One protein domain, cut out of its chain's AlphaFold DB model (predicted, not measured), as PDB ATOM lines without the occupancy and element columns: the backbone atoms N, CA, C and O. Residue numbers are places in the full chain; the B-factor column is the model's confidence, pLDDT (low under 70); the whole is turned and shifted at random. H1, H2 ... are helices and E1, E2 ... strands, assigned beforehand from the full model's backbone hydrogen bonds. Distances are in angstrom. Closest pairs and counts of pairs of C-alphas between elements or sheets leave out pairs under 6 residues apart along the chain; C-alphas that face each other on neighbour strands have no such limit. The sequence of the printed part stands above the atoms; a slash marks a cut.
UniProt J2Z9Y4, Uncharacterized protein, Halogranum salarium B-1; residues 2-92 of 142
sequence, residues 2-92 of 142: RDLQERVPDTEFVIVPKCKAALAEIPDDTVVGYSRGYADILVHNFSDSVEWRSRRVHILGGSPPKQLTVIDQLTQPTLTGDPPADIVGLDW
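AT A GLANCE: This is residues 2 to 92 of the 142 residues of an uncharacterized protein of Halogranum salarium B-1 (UniProt J2Z9Y4). A small wall of three side-by-side parallel strands, E1, E2 and E3, has the helix H4 lying along one face, over E2 and E3. At the E1 edge the early chain runs by, residues 14 to 15 pairing with E1, and before that residues 6 to 11 stick out as a free arm, with H1 at its far end making the length. The printed part has 91 residues, with named elements in the order H1, H2, E1, H3, E2, H4, E3; the class is mixed, helices and strands, though under half of the residues, 43, are in named elements. The whole is compact, with a radius of gyration of the C-alphas of 13.2 A and spans of 41 by 29 by 24 A.

IN THESE COORDINATES: In the sheet, E1 is residues 31 to 35, 12.6 A long, from C-alpha 31 at (122.350, -63.170, 52.380). E2 is residues 56 to 60, 13.0 A, and E3 is residues 86 to 91, 15.5 A, ending with C-alpha 91 at (120.583, -74.227, 44.224). H4 is residues 64 to 75, 15.8 A. H1 is residues 2 to 7, 8.8 A, beginning with C-alpha 2 at (127.545, -62.757, 64.961). H2, residues 20 to 24, and H3, residues 49 to 52, are shorter.

HOW THE PARTS SIT: The sheet runs E1, E2, E3, with E1 and E3 as edge strands, and is only just strongly twisted, its C-alphas up to 4.0 A off the best plane. E1 and E2 are parallel at 33 degrees, with N 34 and O 58 2.8 A apart, within hydrogen-bond range. E2 and E3 are parallel at 19 degrees, with N 57 and O 86 at 2.8 A. H4 is on the sheet at a height of 9.3 A, in two layers, helix on one face of a sheet; its line and that of E2 stand at 21 degrees on the local plane, along the strands. The closest C-alphas of H4 and E3 are those of Ile 71 and Ile 87, 7.3 A apart. E1, H3, E2 and E2, H4, E3 are strand-helix-strand units, two parallel neighbour strands with a helix between, each with a right-handed crossover. H3 touches H4, at residues 73 to 74 of H4 alone; the closest C-alphas, of Ser 49 and Leu 74, are 6.5 A apart. H3 is only just not on the sheet, with 4 pairs of C-alphas within 10 A. H2 is not on it, and H1 is apart from E1 and from H2. In H2 every O i to N i+4 pair is within hydrogen-bond range; in H4 7 of 8 are, in H1 1 of 2, and H3 is too short for such a pair.

THE WHOLE: The C-alphas of Arg 7 and Leu 79, the two farthest apart, are 42.8 A apart. The printed part has no cut. The links H1 to H2 and E1 to H3 are long. The mean pLDDT of the printed part is 92.8, and no printed residue is under 70.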
ATOM      1  N   ARG A   2     126.220 -63.380  64.782       76.62
ATOM      2  CA  ARG A   2     127.545 -62.757  64.961       76.62
ATOM      3  C   ARG A   2     128.568 -63.685  65.631       76.62
ATOM      4  O   ARG A   2     129.607 -63.946  65.047       76.62
ATOM      5  N   ASP A   3     128.188 -64.345  66.724       82.31
ATOM      6  CA  ASP A   3     129.046 -65.338  67.394       82.31
ATOM      7  C   ASP A   3     129.410 -66.547  66.505       82.31
ATOM      8  O   ASP A   3     130.436 -67.193  66.701       82.31
ATOM      9  N   LEU A   4     128.559 -66.905  65.533       81.69
ATOM     10  CA  LEU A   4     128.857 -67.971  64.568       81.69
ATOM     11  C   LEU A   4     129.806 -67.468  63.479       81.69
ATOM     12  O   LEU A   4     130.739 -68.185  63.135       81.69
ATOM     13  N   GLN A   5     129.610 -66.245  62.985       83.38
ATOM     14  CA  GLN A   5     130.508 -65.610  62.018       83.38
ATOM     15  C   GLN A   5     131.924 -65.457  62.584       83.38
ATOM     16  O   GLN A   5     132.885 -65.743  61.886       83.38
ATOM     17  N   GLU A   6     132.073 -65.122  63.868       88.25
ATOM     18  CA  GLU A   6     133.388 -65.071  64.525       88.25
ATOM     19  C   GLU A   6     134.097 -66.435  64.556       88.25
ATOM     20  O   GLU A   6     135.323 -66.510  64.494       88.25
ATOM     21  N   ARG A   7     133.334 -67.532  64.640       92.00
ATOM     22  CA  ARG A   7     133.874 -68.899  64.697       92.00
ATOM     23  C   ARG A   7     134.198 -69.478  63.325       92.00
ATOM     24  O   ARG A   7     135.040 -70.370  63.242       92.00
ATOM     25  N   VAL A   8     133.508 -69.025  62.282       90.62
ATOM     26  CA  VAL A   8     133.696 -69.464  60.892       90.62
ATOM     27  C   VAL A   8     133.683 -68.253  59.948       90.62
ATOM     28  O   VAL A   8     132.736 -68.078  59.181       90.62
ATOM     29  N   PRO A   9     134.727 -67.404  59.995       87.31
ATOM     30  CA  PRO A   9     134.732 -66.104  59.316       87.31
ATOM     31  C   PRO A   9     134.621 -66.212  57.793       87.31
ATOM     32  O   PRO A   9     134.090 -65.311  57.155       87.31
ATOM     33  N   ASP A  10     135.051 -67.336  57.219       91.25
ATOM     34  CA  ASP A  10     134.998 -67.584  55.776       91.25
ATOM     35  C   ASP A  10     133.653 -68.178  55.308       91.25
ATOM     36  O   ASP A  10     133.508 -68.562  54.149       91.25
ATOM     37  N   THR A  11     132.668 -68.322  56.205       90.44
ATOM     38  CA  THR A  11     131.356 -68.902  55.884       90.44
ATOM     39  C   THR A  11     130.305 -67.817  55.672       90.44
ATOM     40  O   THR A  11     129.921 -67.112  56.604       90.44
ATOM     41  N   GLU A  12     129.774 -67.744  54.452       90.19
ATOM     42  CA  GLU A  12     128.584 -66.949  54.138       90.19
ATOM     43  C   GLU A  12     127.334 -67.694  54.633       90.19
ATOM     44  O   GLU A  12     127.085 -68.849  54.275       90.19
ATOM     45  N   PHE A  13     126.540 -67.041  55.478       92.69
ATOM     46  CA  PHE A  13     125.320 -67.622  56.029       92.69
ATOM     47  C   PHE A  13     124.105 -67.144  55.242       92.69
ATOM     48  O   PHE A  13     123.893 -65.945  55.084       92.69
ATOM     49  N   VAL A  14     123.257 -68.088  54.834       94.81
ATOM     50  CA  VAL A  14     121.977 -67.795  54.180       94.81
ATOM     51  C   VAL A  14     120.843 -67.953  55.190       94.81
ATOM     52  O   VAL A  14     120.628 -69.045  55.721       94.81
ATOM     53  N   ILE A  15     120.087 -66.883  55.442       95.31
ATOM     54  CA  ILE A  15     118.892 -66.930  56.300       95.31
ATOM     55  C   ILE A  15     117.640 -67.004  55.432       95.31
ATOM     56  O   ILE A  15     117.426 -66.161  54.568       95.31
ATOM     57  N   VAL A  16     116.779 -67.992  55.679       95.00
ATOM     58  CA  VAL A  16     115.561 -68.229  54.888       95.00
ATOM     59  C   VAL A  16     114.325 -67.795  55.685       95.00
ATOM     60  O   VAL A  16     113.800 -68.600  56.462       95.00
ATOM     61  N   PRO A  17     113.838 -66.549  55.535       94.94
ATOM     62  CA  PRO A  17     112.657 -66.100  56.258       94.94
ATOM     63  C   PRO A  17     111.411 -66.864  55.797       94.94
ATOM     64  O   PRO A  17     111.289 -67.278  54.642       94.94
ATOM     65  N   LYS A  18     110.469 -67.051  56.723       92.94
ATOM     66  CA  LYS A  18     109.180 -67.728  56.482       92.94
ATOM     67  C   LYS A  18     107.968 -66.826  56.724       92.94
ATOM     68  O   LYS A  18     106.836 -67.285  56.626       92.94
ATOM     69  N   CYS A  19     108.200 -65.558  57.053       94.31
ATOM     70  CA  CYS A  19     107.177 -64.532  57.211       94.31
ATOM     71  C   CYS A  19     107.793 -63.135  57.040       94.31
ATOM     72  O   CYS A  19     109.011 -62.967  57.146       94.31
ATOM     73  N   LYS A  20     106.939 -62.126  56.820       94.50
ATOM     74  CA  LYS A  20     107.352 -60.729  56.607       94.50
ATOM     75  C   LYS A  20     108.101 -60.142  57.802       94.50
ATOM     76  O   LYS A  20     109.125 -59.498  57.626       94.50
ATOM     77  N   ALA A  21     107.620 -60.422  59.015       95.62
ATOM     78  CA  ALA A  21     108.258 -59.952  60.241       95.62
ATOM     79  C   ALA A  21     109.696 -60.476  60.361       95.62
ATOM     80  O   ALA A  21     110.601 -59.707  60.642       95.62
ATOM     81  N   ALA A  22     109.930 -61.760  60.066       95.44
ATOM     82  CA  ALA A  22     111.280 -62.314  60.079       95.44
ATOM     83  C   ALA A  22     112.175 -61.701  58.993       95.44
ATOM     84  O   ALA A  22     113.344 -61.466  59.261       95.44
ATOM     85  N   LEU A  23     111.646 -61.436  57.791       96.19
ATOM     86  CA  LEU A  23     112.406 -60.778  56.721       96.19
ATOM     87  C   LEU A  23     112.878 -59.376  57.142       96.19
ATOM     88  O   LEU A  23     114.043 -59.051  56.935       96.19
ATOM     89  N   ALA A  24     112.003 -58.588  57.773       94.94
ATOM     90  CA  ALA A  24     112.306 -57.224  58.210       94.94
ATOM     91  C   ALA A  24     113.401 -57.142  59.292       94.94
ATOM     92  O   ALA A  24     114.099 -56.138  59.379       94.94
ATOM     93  N   GLU A  25     113.575 -58.196  60.093       95.69
ATOM     94  CA  GLU A  25     114.592 -58.255  61.155       95.69
ATOM     95  C   GLU A  25     115.979 -58.691  60.649       95.69
ATOM     96  O   GLU A  25     116.962 -58.613  61.390       95.69
ATOM     97  N   ILE A  26     116.096 -59.184  59.408       95.12
ATOM     98  CA  ILE A  26     117.381 -59.646  58.870       95.12
ATOM     99  C   ILE A  26     118.190 -58.435  58.379       95.12
ATOM    100  O   ILE A  26     117.712 -57.729  57.485       95.12
ATOM    101  N   PRO A  27     119.433 -58.235  58.860       93.38
ATOM    102  CA  PRO A  27     120.315 -57.166  58.389       93.38
ATOM    103  C   PRO A  27     120.525 -57.168  56.868       93.38
ATOM    104  O   PRO A  27     120.604 -58.232  56.252       93.38
ATOM    105  N   ASP A  28     120.635 -55.983  56.262       91.56
ATOM    106  CA  ASP A  28     120.754 -55.817  54.803       91.56
ATOM    107  C   ASP A  28     122.010 -56.463  54.198       91.56
ATOM    108  O   ASP A  28     121.998 -56.878  53.039       91.56
ATOM    109  N   ASP A  29     123.077 -56.594  54.988       90.62
ATOM    110  CA  ASP A  29     124.349 -57.206  54.595       90.62
ATOM    111  C   ASP A  29     124.335 -58.745  54.632       90.62
ATOM    112  O   ASP A  29     125.265 -59.386  54.140       90.62
ATOM    113  N   THR A  30     123.276 -59.345  55.181       94.62
ATOM    114  CA  THR A  30     123.112 -60.797  55.279       94.62
ATOM    115  C   THR A  30     122.436 -61.358  54.033       94.62
ATOM    116  O   THR A  30     121.397 -60.857  53.595       94.62
ATOM    117  N   VAL A  31     122.977 -62.456  53.497       97.12
ATOM    118  CA  VAL A  31     122.350 -63.170  52.380       97.12
ATOM    119  C   VAL A  31     121.011 -63.766  52.818       97.12
ATOM    120  O   VAL A  31     120.929 -64.559  53.761       97.12
ATOM    121  N   VAL A  32     119.948 -63.408  52.100       97.25
ATOM    122  CA  VAL A  32     118.600 -63.930  52.328       97.25
ATOM    123  C   VAL A  32     118.237 -64.995  51.303       97.25
ATOM    124  O   VAL A  32     118.476 -64.872  50.103       97.25
ATOM    125  N   GLY A  33     117.636 -66.072  51.790       96.62
ATOM    126  CA  GLY A  33     117.186 -67.186  50.980       96.62
ATOM    127  C   GLY A  33     115.801 -66.942  50.395       96.62
ATOM    128  O   GLY A  33     114.808 -66.966  51.123       96.62
ATOM    129  N   TYR A  34     115.715 -66.794  49.075       96.62
ATOM    130  CA  TYR A  34     114.452 -66.699  48.348       96.62
ATOM    131  C   TYR A  34     113.938 -68.104  48.019       96.62
ATOM    132  O   TYR A  34     114.428 -68.775  47.109       96.62
ATOM    133  N   SER A  35     112.937 -68.589  48.754       93.38
ATOM    134  CA  SER A  35     112.378 -69.927  48.520       93.38
ATOM    135  C   SER A  35     111.550 -69.994  47.230       93.38
ATOM    136  O   SER A  35     110.483 -69.379  47.144       93.38
ATOM    137  N   ARG A  36     112.005 -70.800  46.259       90.19
ATOM    138  CA  ARG A  36     111.383 -70.973  44.931       90.19
ATOM    139  C   ARG A  36     111.034 -72.431  44.571       90.19
ATOM    140  O   ARG A  36     110.435 -72.681  43.519       90.19
ATOM    141  N   GLY A  37     111.378 -73.392  45.431       82.38
ATOM    142  CA  GLY A  37     111.142 -74.831  45.247       82.38
ATOM    143  C   GLY A  37     109.892 -75.393  45.941       82.38
ATOM    144  O   GLY A  37     108.839 -74.767  45.972       82.38
ATOM    145  N   TYR A  38     110.015 -76.610  46.479       78.38
ATOM    146  CA  TYR A  38     108.992 -77.257  47.308       78.38
ATOM    147  C   TYR A  38     109.200 -76.857  48.773       78.38
ATOM    148  O   TYR A  38     109.870 -77.566  49.519       78.38
ATOM    149  N   ALA A  39     108.685 -75.694  49.157       79.88
ATOM    150  CA  ALA A  39     108.644 -75.248  50.546       79.88
ATOM    151  C   ALA A  39     107.188 -75.045  50.972       79.88
ATOM    152  O   ALA A  39     106.375 -74.619  50.153       79.88
ATOM    153  N   ASP A  40     106.882 -75.297  52.249       82.19
ATOM    154  CA  ASP A  40     105.526 -75.121  52.802       82.19
ATOM    155  C   ASP A  40     105.034 -73.673  52.677       82.19
ATOM    156  O   ASP A  40     103.850 -73.407  52.488       82.19
ATOM    157  N   ILE A  41     105.972 -72.725  52.749       84.88
ATOM    158  CA  ILE A  41     105.733 -71.298  52.563       84.88
ATOM    159  C   ILE A  41     106.703 -70.795  51.493       84.88
ATOM    160  O   ILE A  41     107.923 -70.916  51.652       84.88
ATOM    161  N   LEU A  42     106.144 -70.240  50.416       87.62
ATOM    162  CA  LEU A  42     106.869 -69.576  49.336       87.62
ATOM    163  C   LEU A  42     106.916 -68.068  49.573       87.62
ATOM    164  O   LEU A  42     106.064 -67.517  50.264       87.62
ATOM    165  N   VAL A  43     107.893 -67.392  48.969       90.56
ATOM    166  CA  VAL A  43     108.129 -65.953  49.186       90.56
ATOM    167  C   VAL A  43     106.897 -65.099  48.867       90.56
ATOM    168  O   VAL A  43     106.525 -64.234  49.660       90.56
ATOM    169  N   HIS A  44     106.206 -65.406  47.765       88.62
ATOM    170  CA  HIS A  44     104.990 -64.699  47.348       88.62
ATOM    171  C   HIS A  44     103.792 -64.910  48.287       88.62
ATOM    172  O   HIS A  44     102.778 -64.242  48.129       88.62
ATOM    173  N   ASN A  45     103.880 -65.828  49.256       90.44
ATOM    174  CA  ASN A  45     102.819 -66.021  50.244       90.44
ATOM    175  C   ASN A  45     102.864 -64.968  51.359       90.44
ATOM    176  O   ASN A  45     101.883 -64.831  52.084       90.44
ATOM    177  N   PHE A  46     103.995 -64.277  51.560       93.00
ATOM    178  CA  PHE A  46     104.170 -63.394  52.719       93.00
ATOM    179  C   PHE A  46     104.878 -62.066  52.437       93.00
ATOM    180  O   PHE A  46     104.953 -61.243  53.346       93.00
ATOM    181  N   SER A  47     105.420 -61.851  51.240       94.31
ATOM    182  CA  SER A  47     106.165 -60.632  50.908       94.31
ATOM    183  C   SER A  47     106.071 -60.295  49.426       94.31
ATOM    184  O   SER A  47     105.820 -61.175  48.598       94.31
ATOM    185  N   ASP A  48     106.321 -59.029  49.111       93.50
ATOM    186  CA  ASP A  48     106.378 -58.502  47.752       93.50
ATOM    187  C   ASP A  48     107.818 -58.452  47.240       93.50
ATOM    188  O   ASP A  48     108.761 -58.286  48.011       93.50
ATOM    189  N   SER A  49     108.013 -58.529  45.919       92.38
ATOM    190  CA  SER A  49     109.354 -58.528  45.312       92.38
ATOM    191  C   SER A  49     110.190 -57.299  45.670       92.38
ATOM    192  O   SER A  49     111.408 -57.408  45.753       92.38
ATOM    193  N   VAL A  50     109.554 -56.150  45.917       93.12
ATOM    194  CA  VAL A  50     110.230 -54.908  46.332       93.12
ATOM    195  C   VAL A  50     111.008 -55.072  47.642       93.12
ATOM    196  O   VAL A  50     112.074 -54.491  47.786       93.12
ATOM    197  N   GLU A  51     110.542 -55.929  48.555       94.69
ATOM    198  CA  GLU A  51     111.192 -56.181  49.852       94.69
ATOM    199  C   GLU A  51     112.491 -56.996  49.724       94.69
ATOM    200  O   GLU A  51     113.268 -57.091  50.668       94.69
ATOM    201  N   TRP A  52     112.727 -57.594  48.553       96.12
ATOM    202  CA  TRP A  52     113.910 -58.406  48.251       96.12
ATOM    203  C   TRP A  52     114.911 -57.677  47.356       96.12
ATOM    204  O   TRP A  52     116.045 -58.125  47.193       96.12
ATOM    205  N   ARG A  53     114.499 -56.560  46.753       95.31
ATOM    206  CA  ARG A  53     115.369 -55.700  45.950       95.31
ATOM    207  C   ARG A  53     116.377 -54.982  46.846       95.31
ATOM    208  O   ARG A  53     116.117 -54.761  48.024       95.31
ATOM    209  N   SER A  54     117.544 -54.637  46.303       95.06
ATOM    210  CA  SER A  54     118.699 -54.109  47.061       95.06
ATOM    211  C   SER A  54     119.290 -55.054  48.120       95.06
ATOM    212  O   SER A  54     120.221 -54.669  48.824       95.06
ATOM    213  N   ARG A  55     118.778 -56.285  48.249       97.00
ATOM    214  CA  ARG A  55     119.306 -57.311  49.157       97.00
ATOM    215  C   ARG A  55     120.237 -58.259  48.405       97.00
ATOM    216  O   ARG A  55     120.127 -58.417  47.189       97.00
ATOM    217  N   ARG A  56     121.095 -58.954  49.154       97.81
ATOM    218  CA  ARG A  56     121.860 -60.109  48.664       97.81
ATOM    219  C   ARG A  56     120.989 -61.358  48.747       97.81
ATOM    220  O   ARG A  56     120.560 -61.735  49.837       97.81
ATOM    221  N   VAL A  57     120.695 -61.987  47.615       98.06
ATOM    222  CA  VAL A  57     119.680 -63.040  47.501       98.06
ATOM    223  C   VAL A  57     120.282 -64.334  46.969       98.06
ATOM    224  O   VAL A  57     120.907 -64.360  45.911       98.06
ATOM    225  N   HIS A  58     120.020 -65.434  47.674       97.75
ATOM    226  CA  HIS A  58     120.270 -66.794  47.194       97.75
ATOM    227  C   HIS A  58     118.940 -67.476  46.862       97.75
ATOM    228  O   HIS A  58     118.060 -67.576  47.721       97.75
ATOM    229  N   ILE A  59     118.761 -67.958  45.631       96.94
ATOM    230  CA  ILE A  59     117.507 -68.595  45.201       96.94
ATOM    231  C   ILE A  59     117.536 -70.088  45.546       96.94
ATOM    232  O   ILE A  59     118.342 -70.852  45.019       96.94
ATOM    233  N   LEU A  60     116.615 -70.502  46.418       94.69
ATOM    234  CA  LEU A  60     116.536 -71.852  46.977       94.69
ATOM    235  C   LEU A  60     115.510 -72.698  46.218       94.69
ATOM    236  O   LEU A  60     114.288 -72.548  46.385       94.69
ATOM    237  N   GLY A  61     116.007 -73.633  45.415       93.38
ATOM    238  CA  GLY A  61     115.211 -74.539  44.597       93.38
ATOM    239  C   GLY A  61     114.618 -73.919  43.327       93.38
ATOM    240  O   GLY A  61     114.904 -72.791  42.936       93.38
ATOM    241  N   GLY A  62     113.740 -74.695  42.683       92.44
ATOM    242  CA  GLY A  62     113.203 -74.385  41.355       92.44
ATOM    243  C   GLY A  62     114.132 -74.856  40.232       92.44
ATOM    244  O   GLY A  62     115.341 -74.878  40.389       92.44
ATOM    245  N   SER A  63     113.560 -75.269  39.100       93.81
ATOM    246  CA  SER A  63     114.345 -75.539  37.889       93.81
ATOM    247  C   SER A  63     114.913 -74.234  37.312       93.81
ATOM    248  O   SER A  63     114.366 -73.169  37.619       93.81
ATOM    249  N   PRO A  64     115.925 -74.283  36.430       95.00
ATOM    250  CA  PRO A  64     116.547 -73.074  35.889       95.00
ATOM    251  C   PRO A  64     115.562 -72.042  35.300       95.00
ATOM    252  O   PRO A  64     115.646 -70.881  35.689       95.00
ATOM    253  N   PRO A  65     114.518 -72.413  34.524       94.38
ATOM    254  CA  PRO A  65     113.523 -71.437  34.061       94.38
ATOM    255  C   PRO A  65     112.741 -70.766  35.201       94.38
ATOM    256  O   PRO A  65     112.422 -69.583  35.138       94.38
ATOM    257  N   LYS A  66     112.444 -71.508  36.279       93.56
ATOM    258  CA  LYS A  66     111.744 -70.968  37.456       93.56
ATOM    259  C   LYS A  66     112.621 -70.006  38.251       93.56
ATOM    260  O   LYS A  66     112.073 -69.096  38.872       93.56
ATOM    261  N   GLN A  67     113.929 -70.258  38.273       95.56
ATOM    262  CA  GLN A  67     114.929 -69.389  38.886       95.56
ATOM    263  C   GLN A  67     115.110 -68.125  38.044       95.56
ATOM    264  O   GLN A  67     115.038 -67.037  38.601       95.56
ATOM    265  N   LEU A  68     115.208 -68.254  36.716       95.62
ATOM    266  CA  LEU A  68     115.292 -67.121  35.790       95.62
ATOM    267  C   LEU A  68     114.117 -66.148  35.958       95.62
ATOM    268  O   LEU A  68     114.344 -64.955  36.081       95.62
ATOM    269  N   THR A  69     112.880 -66.639  36.106       95.00
ATOM    270  CA  THR A  69     111.724 -65.763  36.396       95.00
ATOM    271  C   THR A  69     111.908 -64.926  37.667       95.00
ATOM    272  O   THR A  69     111.472 -63.779  37.720       95.00
ATOM    273  N   VAL A  70     112.522 -65.494  38.711       95.94
ATOM    274  CA  VAL A  70     112.800 -64.763  39.957       95.94
ATOM    275  C   VAL A  70     113.935 -63.770  39.743       95.94
ATOM    276  O   VAL A  70     113.821 -62.637  40.194       95.94
ATOM    277  N   ILE A  71     114.996 -64.170  39.037       96.38
ATOM    278  CA  ILE A  71     116.094 -63.269  38.671       96.38
ATOM    279  C   ILE A  71     115.520 -62.063  37.929       96.38
ATOM    280  O   ILE A  71     115.707 -60.946  38.392       96.38
ATOM    281  N   ASP A  72     114.736 -62.277  36.873       95.56
ATOM    282  CA  ASP A  72     114.132 -61.192  36.100       95.56
ATOM    283  C   ASP A  72     113.261 -60.280  36.973       95.56
ATOM    284  O   ASP A  72     113.385 -59.057  36.922       95.56
ATOM    285  N   GLN A  73     112.419 -60.856  37.836       95.31
ATOM    286  CA  GLN A  73     111.581 -60.083  38.754       95.31
ATOM    287  C   GLN A  73     112.404 -59.197  39.708       95.31
ATOM    288  O   GLN A  73     111.988 -58.085  40.049       95.31
ATOM    289  N   LEU A  74     113.551 -59.690  40.176       96.81
ATOM    290  CA  LEU A  74     114.365 -59.019  41.188       96.81
ATOM    291  C   LEU A  74     115.448 -58.107  40.605       96.81
ATOM    292  O   LEU A  74     115.929 -57.234  41.328       96.81
ATOM    293  N   THR A  75     115.821 -58.264  39.334       96.38
ATOM    294  CA  THR A  75     116.950 -57.535  38.735       96.38
ATOM    295  C   THR A  75     116.566 -56.626  37.575       96.38
ATOM    296  O   THR A  75     117.238 -55.616  37.364       96.38
ATOM    297  N   GLN A  76     115.471 -56.897  36.854       95.69
ATOM    298  CA  GLN A  76     115.070 -56.029  35.747       95.69
ATOM    299  C   GLN A  76     114.641 -54.639  36.257       95.69
ATOM    300  O   GLN A  76     114.194 -54.508  37.410       95.69
ATOM    301  N   PRO A  77     114.775 -53.588  35.426       94.88
ATOM    302  CA  PRO A  77     114.307 -52.247  35.757       94.88
ATOM    303  C   PRO A  77     112.811 -52.217  36.095       94.88
ATOM    304  O   PRO A  77     112.000 -52.876  35.444       94.88
ATOM    305  N   THR A  78     112.434 -51.408  37.086       91.69
ATOM    306  CA  THR A  78     111.035 -51.188  37.480       91.69
ATOM    307  C   THR A  78     110.616 -49.741  37.224       91.69
ATOM    308  O   THR A  78     111.454 -48.845  37.135       91.69
ATOM    309  N   LEU A  79     109.304 -49.486  37.145       91.94
ATOM    310  CA  LEU A  79     108.756 -48.125  36.999       91.94
ATOM    311  C   LEU A  79     109.090 -47.213  38.190       91.94
ATOM    312  O   LEU A  79     109.170 -45.999  38.032       91.94
ATOM    313  N   THR A  80     109.270 -47.801  39.371       89.62
ATOM    314  CA  THR A  80     109.648 -47.120  40.617       89.62
ATOM    315  C   THR A  80     111.139 -46.796  40.689       89.62
ATOM    316  O   THR A  80     111.535 -45.989  41.523       89.62
ATOM    317  N   GLY A  81     111.964 -47.381  39.812       91.75
ATOM    318  CA  GLY A  81     113.414 -47.187  39.819       91.75
ATOM    319  C   GLY A  81     114.128 -47.881  40.982       91.75
ATOM    320  O   GLY A  81     115.256 -47.509  41.299       91.75
ATOM    321  N   ASP A  82     113.492 -48.873  41.616       91.38
ATOM    322  CA  ASP A  82     114.088 -49.605  42.736       91.38
ATOM    323  C   ASP A  82     115.368 -50.337  42.283       91.38
ATOM    324  O   ASP A  82     115.365 -50.966  41.212       91.38
ATOM    325  N   PRO A  83     116.454 -50.335  43.083       95.25
ATOM    326  CA  PRO A  83     117.697 -51.008  42.711       95.25
ATOM    327  C   PRO A  83     117.476 -52.513  42.502       95.25
ATOM    328  O   PRO A  83     116.584 -53.086  43.130       95.25
ATOM    329  N   PRO A  84     118.248 -53.186  41.636       97.44
ATOM    330  CA  PRO A  84     118.172 -54.638  41.508       97.44
ATOM    331  C   PRO A  84     118.626 -55.339  42.800       97.44
ATOM    332  O   PRO A  84     119.386 -54.781  43.591       97.44
ATOM    333  N   ALA A  85     118.169 -56.569  43.023       97.31
ATOM    334  CA  ALA A  85     118.791 -57.458  44.003       97.31
ATOM    335  C   ALA A  85     120.177 -57.925  43.521       97.31
ATOM    336  O   ALA A  85     120.401 -58.083  42.319       97.31
ATOM    337  N   ASP A  86     121.075 -58.205  44.463       97.44
ATOM    338  CA  ASP A  86     122.352 -58.872  44.202       97.44
ATOM    339  C   ASP A  86     122.146 -60.392  44.288       97.44
ATOM    340  O   ASP A  86     121.969 -60.943  45.377       97.44
ATOM    341  N   ILE A  87     122.094 -61.079  43.143       97.00
ATOM    342  CA  ILE A  87     121.894 -62.534  43.097       97.00
ATOM    343  C   ILE A  87     123.240 -63.230  43.318       97.00
ATOM    344  O   ILE A  87     124.053 -63.334  42.405       97.00
ATOM    345  N   VAL A  88     123.454 -63.749  44.529       96.69
ATOM    346  CA  VAL A  88     124.752 -64.313  44.947       96.69
ATOM    347  C   VAL A  88     124.859 -65.827  44.758       96.69
ATOM    348  O   VAL A  88     125.952 -66.383  44.841       96.69
ATOM    349  N   GLY A  89     123.739 -66.516  44.523       95.19
ATOM    350  CA  GLY A  89     123.744 -67.968  44.386       95.19
ATOM    351  C   GLY A  89     122.391 -68.587  44.060       95.19
ATOM    352  O   GLY A  89     121.331 -67.983  44.240       95.19
ATOM    353  N   LEU A  90     122.450 -69.820  43.557       95.06
ATOM    354  CA  LEU A  90     121.315 -70.636  43.137       95.06
ATOM    355  C   LEU A  90     121.558 -72.075  43.601       95.06
ATOM    356  O   LEU A  90     122.673 -72.584  43.469       95.06
ATOM    357  N   ASP A  91     120.523 -72.773  44.058       92.88
ATOM    358  CA  ASP A  91     120.583 -74.227  44.224       92.88
ATOM    359  C   ASP A  91     119.302 -74.927  43.787       92.88
ATOM    360  O   ASP A  91     118.218 -74.344  43.724       92.88
ATOM    361  N   TRP A  92     119.435 -76.211  43.454       93.88
ATOM    362  CA  TRP A  92     118.294 -77.058  43.150       93.88
ATOM    363  C   TRP A  92     118.619 -78.545  43.301       93.88
ATOM    364  O   TRP A  92     119.369 -79.132  42.525       93.88
TER     365      TRP A  92